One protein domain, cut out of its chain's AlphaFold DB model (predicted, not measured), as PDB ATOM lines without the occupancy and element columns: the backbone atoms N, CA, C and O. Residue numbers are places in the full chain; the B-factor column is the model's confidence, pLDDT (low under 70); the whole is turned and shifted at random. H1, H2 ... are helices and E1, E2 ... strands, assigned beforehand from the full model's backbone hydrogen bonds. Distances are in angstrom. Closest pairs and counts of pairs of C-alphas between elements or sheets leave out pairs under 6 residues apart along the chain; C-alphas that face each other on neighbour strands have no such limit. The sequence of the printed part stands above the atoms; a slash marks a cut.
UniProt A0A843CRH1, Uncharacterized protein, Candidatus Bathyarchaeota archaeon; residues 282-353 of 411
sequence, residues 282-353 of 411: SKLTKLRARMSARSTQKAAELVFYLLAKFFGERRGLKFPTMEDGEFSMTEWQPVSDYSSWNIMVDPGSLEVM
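What this domain is: This is residues 282 to 353 of the 411 residues of an uncharacterized protein of Candidatus Bathyarchaeota archaeon (UniProt A0A843CRH1). A hairpin of two strands, E1 and E2, stands off to one side near the end of a single long helix, H1, whose length makes the long axis of the domain. From the hairpin a long stretch without named elements, residues 333 to 346, folds back along H1 and leads to the very short helix H2 beside it. The printed part has 72 residues with two named helices and two named strands, in the order H1, E1, E2, H2; the one sheet has the order E1 - E2 and is antiparallel, and the class is mixed, helices and strands. The whole is loose, with a radius of gyration of the C-alphas of 14.5 A, and elongated, with spans of 45 by 25 by 19 A.

How they stand to each other: The sheet is the hairpin of E1, residues 315 to 323, and E2, residues 326 to 332, antiparallel neighbours with 150 degrees between their directions. The C-alphas of Pro 320 and Met 329 face each other at 4.8 A. N 321 and O 328 are within hydrogen-bond range at 2.8 A, and N 319 and O 330 at 2.9 A. E1 bends by 68 degrees at residue 320. H1, residues 283 to 310, joins E1 by a tight link of 4 residues, while H1 and E2 are apart. H2, residues 347 to 350, only just touches H1, with 3 pairs of C-alphas within 8 A, and H1 touches it with residues 289 to 293 alone. Their closest C-alphas are those of Ala 293 and Leu 350, 6.5 A apart. E1 and H2 are apart. In H1 every O i to N i+4 pair is within hydrogen-bond range; H2 is too short for such a pair, and its one O i to N i+3 pair is within range.

Where its parts are: E1 runs from Arg 315 to Glu 323, 18.8 A from first to last C-alpha, and E2 from Glu 326 to Trp 332, 17.4 A. H1 runs 40.8 A from C-alpha 283 at (75.796, 79.262, 4.152) to C-alpha 310 at (38.509, 95.180, 8.375). H2, from Pro 347 to Leu 350, measures 5.4 A and ends with C-alpha 350 at (59.707, 79.768, 1.811).

The domain as a whole: The two C-alphas farthest apart are those of Ser 282 and Glu 313, 45.2 A, while the first and last printed C-alphas, of Ser 282 and Met 353, are 11.4 A apart. The printed part has no cut. The links H1 to E1 and E1 to E2 are tight; the link E2 to H2, 14 residues, is long. The mean pLDDT of the printed part is 75.4, and residues 316 to 328 and 346 to 353 of this predicted model are under 70.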
ATOM      1  N   SER A 282      76.527  77.630   0.216       70.19
ATOM      2  CA  SER A 282      75.275  78.376   0.382       70.19
ATOM      3  C   SER A 282      75.011  78.880   1.809       70.19
ATOM      4  O   SER A 282      73.914  79.378   2.062       70.19
ATOM      5  N   LYS A 283      75.975  78.824   2.744       72.38
ATOM      6  CA  LYS A 283      75.796  79.262   4.152       72.38
ATOM      7  C   LYS A 283      75.156  80.656   4.292       72.38
ATOM      8  O   LYS A 283      74.162  80.797   5.004       72.38
ATOM      9  N   LEU A 284      75.658  81.670   3.576       72.69
ATOM     10  CA  LEU A 284      75.095  83.032   3.618       72.69
ATOM     11  C   LEU A 284      73.700  83.120   2.985       72.69
ATOM     12  O   LEU A 284      72.834  83.830   3.492       72.69
ATOM     13  N   THR A 285      73.455  82.376   1.907       77.06
ATOM     14  CA  THR A 285      72.140  82.302   1.253       77.06
ATOM     15  C   THR A 285      71.106  81.627   2.154       77.06
ATOM     16  O   THR A 285      69.983  82.108   2.268       77.06
ATOM     17  N   LYS A 286      71.489  80.554   2.856       77.31
ATOM     18  CA  LYS A 286      70.652  79.877   3.855       77.31
ATOM     19  C   LYS A 286      70.343  80.797   5.035       77.31
ATOM     20  O   LYS A 286      69.202  80.856   5.480       77.31
ATOM     21  N   LEU A 287      71.334  81.549   5.515       80.00
ATOM     22  CA  LEU A 287      71.128  82.545   6.567       80.00
ATOM     23  C   LEU A 287      70.132  83.628   6.126       80.00
ATOM     24  O   LEU A 287      69.180  83.903   6.851       80.00
ATOM     25  N   ARG A 288      70.297  84.178   4.913       81.06
ATOM     26  CA  ARG A 288      69.347  85.120   4.294       81.06
ATOM     27  C   ARG A 288      67.935  84.544   4.237       81.06
ATOM     28  O   ARG A 288      66.995  85.215   4.644       81.06
ATOM     29  N   ALA A 289      67.789  83.299   3.783       79.75
ATOM     30  CA  ALA A 289      66.494  82.628   3.703       79.75
ATOM     31  C   ALA A 289      65.830  82.489   5.084       79.75
ATOM     32  O   ALA A 289      64.653  82.805   5.234       79.75
ATOM     33  N   ARG A 290      66.590  82.112   6.122       80.19
ATOM     34  CA  ARG A 290      66.080  82.023   7.504       80.19
ATOM     35  C   ARG A 290      65.632  83.379   8.056       80.19
ATOM     36  O   ARG A 290      64.570  83.477   8.665       80.19
ATOM     37  N   MET A 291      66.412  84.433   7.823       83.19
ATOM     38  CA  MET A 291      66.057  85.792   8.259       83.19
ATOM     39  C   MET A 291      64.838  86.333   7.492       83.19
ATOM     40  O   MET A 291      63.939  86.946   8.077       83.19
ATOM     41  N   SER A 292      64.762  86.028   6.195       84.19
ATOM     42  CA  SER A 292      63.600  86.304   5.349       84.19
ATOM     43  C   SER A 292      62.354  85.597   5.873       84.19
ATOM     44  O   SER A 292      61.301  86.219   5.927       84.19
ATOM     45  N   ALA A 293      62.458  84.338   6.305       84.00
ATOM     46  CA  ALA A 293      61.320  83.572   6.807       84.00
ATOM     47  C   ALA A 293      60.667  84.224   8.032       84.00
ATOM     48  O   ALA A 293      59.448  84.385   8.062       84.00
ATOM     49  N   ARG A 294      61.471  84.703   8.995       83.88
ATOM     50  CA  ARG A 294      60.974  85.478  10.150       83.88
ATOM     51  C   ARG A 294      60.228  86.739   9.704       83.88
ATOM     52  O   ARG A 294      59.197  87.079  10.277       83.88
ATOM     53  N   SER A 295      60.748  87.427   8.690       87.19
ATOM     54  CA  SER A 295      60.138  88.644   8.143       87.19
ATOM     55  C   SER A 295      58.818  88.326   7.426       87.19
ATOM     56  O   SER A 295      57.818  89.003   7.642       87.19
ATOM     57  N   THR A 296      58.764  87.251   6.634       88.38
ATOM     58  CA  THR A 296      57.532  86.827   5.952       88.38
ATOM     59  C   THR A 296      56.458  86.378   6.936       88.38
ATOM     60  O   THR A 296      55.305  86.765   6.783       88.38
ATOM     61  N   GLN A 297      56.836  85.631   7.974       88.19
ATOM     62  CA  GLN A 297      55.947  85.223   9.063       88.19
ATOM     63  C   GLN A 297      55.238  86.430   9.694       88.19
ATOM     64  O   GLN A 297      54.014  86.489   9.760       88.19
ATOM     65  N   LYS A 298      56.007  87.450  10.076       87.25
ATOM     66  CA  LYS A 298      55.473  88.682  10.671       87.25
ATOM     67  C   LYS A 298      54.602  89.481   9.703       87.25
ATOM     68  O   LYS A 298      53.604  90.070  10.110       87.25
ATOM     69  N   ALA A 299      54.967  89.521   8.423       89.81
ATOM     70  CA  ALA A 299      54.142  90.154   7.399       89.81
ATOM     71  C   ALA A 299      52.803  89.415   7.226       89.81
ATOM     72  O   ALA A 299      51.764  90.065   7.143       89.81
ATOM     73  N   ALA A 300      52.813  88.079   7.235       89.25
ATOM     74  CA  ALA A 300      51.604  87.261   7.176       89.25
ATOM     75  C   ALA A 300      50.703  87.491   8.399       89.25
ATOM     76  O   ALA A 300      49.502  87.699   8.233       89.25
ATOM     77  N   GLU A 301      51.281  87.552   9.605       88.31
ATOM     78  CA  GLU A 301      50.558  87.933  10.824       88.31
ATOM     79  C   GLU A 301      49.881  89.295  10.684       88.31
ATOM     80  O   GLU A 301      48.691  89.445  10.957       88.31
ATOM     81  N   LEU A 302      50.626  90.297  10.219       89.81
ATOM     82  CA  LEU A 302      50.113  91.652  10.063       89.81
ATOM     83  C   LEU A 302      48.969  91.723   9.049       89.81
ATOM     84  O   LEU A 302      47.954  92.373   9.308       89.81
ATOM     85  N   VAL A 303      49.111  91.036   7.914       89.56
ATOM     86  CA  VAL A 303      48.058  90.937   6.898       89.56
ATOM     87  C   VAL A 303      46.824  90.260   7.480       89.56
ATOM     88  O   VAL A 303      45.733  90.807   7.352       89.56
ATOM     89  N   PHE A 304      46.977  89.126   8.167       88.81
ATOM     90  CA  PHE A 304      45.854  88.439   8.801       88.81
ATOM     91  C   PHE A 304      45.130  89.333   9.805       88.81
ATOM     92  O   PHE A 304      43.906  89.418   9.768       88.81
ATOM     93  N   TYR A 305      45.853  90.048  10.671       87.88
ATOM     94  CA  TYR A 305      45.199  90.906  11.652       87.88
ATOM     95  C   TYR A 305      44.471  92.091  11.007       87.88
ATOM     96  O   TYR A 305      43.408  92.496  11.478       87.88
ATOM     97  N   LEU A 306      45.004  92.638   9.911       88.12
ATOM     98  CA  LEU A 306      44.295  93.643   9.119       88.12
ATOM     99  C   LEU A 306      43.037  93.059   8.466       88.12
ATOM    100  O   LEU A 306      41.990  93.706   8.493       88.12
ATOM    101  N   LEU A 307      43.112  91.839   7.926       87.50
ATOM    102  CA  LEU A 307      41.952  91.132   7.382       87.50
ATOM    103  C   LEU A 307      40.897  90.907   8.469       87.50
ATOM    104  O   LEU A 307      39.752  91.290   8.274       87.50
ATOM    105  N   ALA A 308      41.273  90.399   9.642       86.31
ATOM    106  CA  ALA A 308      40.353  90.196  10.760       86.31
ATOM    107  C   ALA A 308      39.697  91.497  11.244       86.31
ATOM    108  O   ALA A 308      38.504  91.515  11.536       86.31
ATOM    109  N   LYS A 309      40.447  92.605  11.280       84.31
ATOM    110  CA  LYS A 309      39.919  93.906  11.711       84.31
ATOM    111  C   LYS A 309      38.951  94.526  10.700       84.31
ATOM    112  O   LYS A 309      37.955  95.117  11.106       84.31
ATOM    113  N   PHE A 310      39.263  94.459   9.406       85.56
ATOM    114  CA  PHE A 310      38.509  95.180   8.375       85.56
ATOM    115  C   PHE A 310      37.502  94.307   7.617       85.56
ATOM    116  O   PHE A 310      36.556  94.845   7.041       85.56
ATOM    117  N   PHE A 311      37.677  92.984   7.581       85.81
ATOM    118  CA  PHE A 311      36.779  92.054   6.888       85.81
ATOM    119  C   PHE A 311      35.884  91.331   7.898       85.81
ATOM    120  O   PHE A 311      36.129  90.184   8.273       85.81
ATOM    121  N   GLY A 312      34.810  92.015   8.299       78.38
ATOM    122  CA  GLY A 312      33.764  91.464   9.171       78.38
ATOM    123  C   GLY A 312      32.746  90.558   8.466       78.38
ATOM    124  O   GLY A 312      31.881  89.990   9.124       78.38
ATOM    125  N   GLU A 313      32.838  90.402   7.145       80.81
ATOM    126  CA  GLU A 313      31.912  89.598   6.341       80.81
ATOM    127  C   GLU A 313      32.624  88.409   5.695       80.81
ATOM    128  O   GLU A 313      33.812  88.476   5.362       80.81
ATOM    129  N   ARG A 314      31.872  87.325   5.468       75.06
ATOM    130  CA  ARG A 314      32.351  86.163   4.716       75.06
ATOM    131  C   ARG A 314      32.668  86.591   3.287       75.06
ATOM    132  O   ARG A 314      31.820  87.156   2.598       75.06
ATOM    133  N   ARG A 315      33.886  86.313   2.827       71.94
ATOM    134  CA  ARG A 315      34.315  86.613   1.457       71.94
ATOM    135  C   ARG A 315      34.718  85.330   0.755       71.94
ATOM    136  O   ARG A 315      35.458  84.531   1.315       71.94
ATOM    137  N   GLY A 316      34.331  85.198  -0.513       65.94
ATOM    138  CA  GLY A 316      34.757  84.102  -1.398       65.94
ATOM    139  C   GLY A 316      36.241  84.149  -1.795       65.94
ATOM    140  O   GLY A 316      36.639  83.511  -2.766       65.94
ATOM    141  N   LEU A 317      37.058  84.935  -1.083       65.25
ATOM    142  CA  LEU A 317      38.507  84.858  -1.184       65.25
ATOM    143  C   LEU A 317      38.918  83.505  -0.610       65.25
ATOM    144  O   LEU A 317      38.675  83.225   0.562       65.25
ATOM    145  N   LYS A 318      39.481  82.668  -1.479       65.62
ATOM    146  CA  LYS A 318      39.953  81.335  -1.131       65.62
ATOM    147  C   LYS A 318      41.359  81.443  -0.558       65.62
ATOM    148  O   LYS A 318      42.260  81.919  -1.249       65.62
ATOM    149  N   PHE A 319      41.523  81.021   0.687       66.31
ATOM    150  CA  PHE A 319      42.812  80.947   1.360       66.31
ATOM    151  C   PHE A 319      43.253  79.484   1.434       66.31
ATOM    152  O   PHE A 319      42.413  78.616   1.679       66.31
ATOM    153  N   PRO A 320      44.545  79.190   1.216       65.69
ATOM    154  CA  PRO A 320      45.067  77.860   1.468       65.69
ATOM    155  C   PRO A 320      45.067  77.617   2.980       65.69
ATOM    156  O   PRO A 320      45.770  78.298   3.727       65.69
ATOM    157  N   THR A 321      44.273  76.655   3.425       64.50
ATOM    158  CA  THR A 321      44.251  76.148   4.798       64.50
ATOM    159  C   THR A 321      44.717  74.707   4.818       64.50
ATOM    160  O   THR A 321      44.538  73.966   3.853       64.50
ATOM    161  N   MET A 322      45.331  74.321   5.933       59.47
ATOM    162  CA  MET A 322      45.703  72.939   6.182       59.47
ATOM    163  C   MET A 322      44.614  72.320   7.058       59.47
ATOM    164  O   MET A 322      44.592  72.532   8.269       59.47
ATOM    165  N   GLU A 323      43.683  71.606   6.436       62.59
ATOM    166  CA  GLU A 323      42.708  70.763   7.132       62.59
ATOM    167  C   GLU A 323      43.142  69.310   6.914       62.59
ATOM    168  O   GLU A 323      43.409  68.907   5.784       62.59
ATOM    169  N   ASP A 324      43.319  68.550   7.997       62.09
ATOM    170  CA  ASP A 324      43.717  67.131   7.971       62.09
ATOM    171  C   ASP A 324      44.993  66.803   7.162       62.09
ATOM    172  O   ASP A 324      45.193  65.682   6.699       62.09
ATOM    173  N   GLY A 325      45.899  67.775   7.016       58.50
ATOM    174  CA  GLY A 325      47.159  67.602   6.285       58.50
ATOM    175  C   GLY A 325      47.052  67.768   4.765       58.50
ATOM    176  O   GLY A 325      48.072  67.658   4.082       58.50
ATOM    177  N   GLU A 326      45.870  68.089   4.232       55.09
ATOM    178  CA  GLU A 326      45.664  68.428   2.824       55.09
ATOM    179  C   GLU A 326      45.475  69.942   2.634       55.09
ATOM    180  O   GLU A 326      44.926  70.647   3.484       55.09
ATOM    181  N   PHE A 327      45.952  70.463   1.498       57.53
ATOM    182  CA  PHE A 327      45.732  71.858   1.118       57.53
ATOM    183  C   PHE A 327      44.291  72.033   0.632       57.53
ATOM    184  O   PHE A 327      43.984  71.772  -0.535       57.53
ATOM    185  N   SER A 328      43.411  72.504   1.514       69.06
ATOM    186  CA  SER A 328      42.053  72.909   1.159       69.06
ATOM    187  C   SER A 328      42.006  74.419   0.907       69.06
ATOM    188  O   SER A 328      42.703  75.213   1.535       69.06
ATOM    189  N   MET A 329      41.210  74.836  -0.077       72.25
ATOM    190  CA  MET A 329      40.939  76.250  -0.334       72.25
ATOM    191  C   MET A 329      39.659  76.636   0.407       72.25
ATOM    192  O   MET A 329      38.565  76.379  -0.101       72.25
ATOM    193  N   THR A 330      39.781  77.244   1.584       71.75
ATOM    194  CA  THR A 330      38.631  77.663   2.400       71.75
ATOM    195  C   THR A 330      38.278  79.129   2.178       71.75
ATOM    196  O   THR A 330      39.114  79.968   1.839       71.75
ATOM    197  N   GLU A 331      36.992  79.442   2.322       81.00
ATOM    198  CA  GLU A 331      36.506  80.820   2.289       81.00
ATOM    199  C   GLU A 331      36.795  81.523   3.614       81.00
ATOM    200  O   GLU A 331      36.692  80.919   4.682       81.00
ATOM    201  N   TRP A 332      37.092  82.824   3.552       82.12
ATOM    202  CA  TRP A 332      37.307  83.624   4.755       82.12
ATOM    203  C   TRP A 332      36.066  83.644   5.640       82.12
ATOM    204  O   TRP A 332      35.011  84.136   5.226       82.12
ATOM    205  N   GLN A 333      36.221  83.184   6.877       83.06
ATOM    206  CA  GLN A 333      35.226  83.351   7.925       83.06
ATOM    207  C   GLN A 333      35.649  84.509   8.836       83.06
ATOM    208  O   GLN A 333      36.813  84.569   9.236       83.06
ATOM    209  N   PRO A 334      34.742  85.448   9.157       81.94
ATOM    210  CA  PRO A 334      35.075  86.562  10.029       81.94
ATOM    211  C   PRO A 334      35.434  86.055  11.426       81.94
ATOM    212  O   PRO A 334      34.691  85.291  12.041       81.94
ATOM    213  N   VAL A 335      36.582  86.505  11.925       82.19
ATOM    214  CA  VAL A 335      37.112  86.116  13.232       82.19
ATOM    215  C   VAL A 335      36.758  87.200  14.249       82.19
ATOM    216  O   VAL A 335      37.195  88.341  14.117       82.19
ATOM    217  N   SER A 336      35.964  86.852  15.265       77.06
ATOM    218  CA  SER A 336      35.536  87.787  16.319       77.06
ATOM    219  C   SER A 336      36.628  88.066  17.352       77.06
ATOM    220  O   SER A 336      36.771  89.202  17.801       77.06
ATOM    221  N   ASP A 337      37.423  87.052  17.697       81.81
ATOM    222  CA  ASP A 337      38.574  87.169  18.588       81.81
ATOM    223  C   ASP A 337      39.848  86.725  17.869       81.81
ATOM    224  O   ASP A 337      40.263  85.573  17.926       81.81
ATOM    225  N   TYR A 338      40.469  87.659  17.155       79.44
ATOM    226  CA  TYR A 338      41.714  87.415  16.424       79.44
ATOM    227  C   TYR A 338      42.947  87.331  17.340       79.44
ATOM    228  O   TYR A 338      44.024  86.978  16.865       79.44
ATOM    229  N   SER A 339      42.809  87.624  18.642       74.62
ATOM    230  CA  SER A 339      43.921  87.590  19.602       74.62
ATOM    231  C   SER A 339      44.338  86.175  20.008       74.62
ATOM    232  O   SER A 339      45.485  85.955  20.391       74.62
ATOM    233  N   SER A 340      43.421  85.212  19.889       79.88
ATOM    234  CA  SER A 340      43.637  83.803  20.227       79.88
ATOM    235  C   SER A 340      44.261  82.983  19.091       79.88
ATOM    236  O   SER A 340      44.605  81.817  19.288       79.88
ATOM    237  N   TRP A 341      44.441  83.577  17.909       79.31
ATOM    238  CA  TRP A 341      44.938  82.881  16.725       79.31
ATOM    239  C   TRP A 341      46.460  82.973  16.622       79.31
ATOM    240  O   TRP A 341      47.036  84.062  16.656       79.31
ATOM    241  N   ASN A 342      47.106  81.819  16.435       78.75
ATOM    242  CA  ASN A 342      48.518  81.739  16.078       78.75
ATOM    243  C   ASN A 342      48.641  81.389  14.594       78.75
ATOM    244  O   ASN A 342      48.085  80.394  14.134       78.75
ATOM    245  N   ILE A 343      49.358  82.218  13.849       81.38
ATOM    246  CA  ILE A 343      49.554  82.042  12.411       81.38
ATOM    247  C   ILE A 343      50.932  81.446  12.234       81.38
ATOM    248  O   ILE A 343      51.885  81.908  12.854       81.38
ATOM    249  N   MET A 344      51.065  80.447  11.376       81.38
ATOM    250  CA  MET A 344      52.363  79.900  11.007       81.38
ATOM    251  C   MET A 344      52.441  79.830   9.491       81.38
ATOM    252  O   MET A 344      51.575  79.257   8.836       81.38
ATOM    253  N   VAL A 345      53.478  80.442   8.935       77.06
ATOM    254  CA  VAL A 345      53.863  80.291   7.542       77.06
ATOM    255  C   VAL A 345      54.628  78.984   7.443       77.06
ATOM    256  O   VAL A 345      55.651  78.807   8.105       77.06
ATOM    257  N   ASP A 346      54.119  78.074   6.617       67.56
ATOM    258  CA  ASP A 346      54.777  76.800   6.359       67.56
ATOM    259  C   ASP A 346      56.211  77.053   5.852       67.56
ATOM    260  O   ASP A 346      56.383  77.709   4.816       67.56
ATOM    261  N   PRO A 347      57.256  76.563   6.544       57.06
ATOM    262  CA  PRO A 347      58.637  76.722   6.100       57.06
ATOM    263  C   PRO A 347      58.876  76.146   4.695       57.06
ATOM    264  O   PRO A 347      59.697  76.693   3.955       57.06
ATOM    265  N   GLY A 348      58.117  75.121   4.280       57.06
ATOM    266  CA  GLY A 348      58.182  74.548   2.932       57.06
ATOM    267  C   GLY A 348      57.758  75.512   1.817       57.06
ATOM    268  O   GLY A 348      58.190  75.360   0.677       57.06
ATOM    269  N   SER A 349      56.976  76.548   2.142       59.59
ATOM    270  CA  SER A 349      56.574  77.596   1.192       59.59
ATOM    271  C   SER A 349      57.668  78.643   0.931       59.59
ATOM    272  O   SER A 349      57.634  79.338  -0.085       59.59
ATOM    273  N   LEU A 350      58.642  78.758   1.841       54.47
ATOM    274  CA  LEU A 350      59.707  79.768   1.811       54.47
ATOM    275  C   LEU A 350      61.050  79.208   1.345       54.47
ATOM    276  O   LEU A 350      61.899  79.952   0.844       54.47
ATOM    277  N   GLU A 351      61.274  77.909   1.521       53.72
ATOM    278  CA  GLU A 351      62.504  77.277   1.085       53.72
ATOM    279  C   GLU A 351      62.497  77.003  -0.426       53.72
ATOM    280  O   GLU A 351      61.731  76.203  -0.950       53.72
ATOM    281  N   VAL A 352      63.479  77.570  -1.136       48.12
ATOM    282  CA  VAL A 352      63.869  77.108  -2.487       48.12
ATOM    283  C   VAL A 352      64.432  75.672  -2.440       48.12
ATOM    284  O   VAL A 352      64.615  75.029  -3.474       48.12
ATOM    285  N   MET A 353      64.655  75.120  -1.241       46.50
ATOM    286  CA  MET A 353      64.959  73.707  -0.995       46.50
ATOM    287  C   MET A 353      63.681  72.861  -1.098       46.50
ATOM    288  O   MET A 353      63.272  72.185  -0.165       46.50
TER     289      MET A 353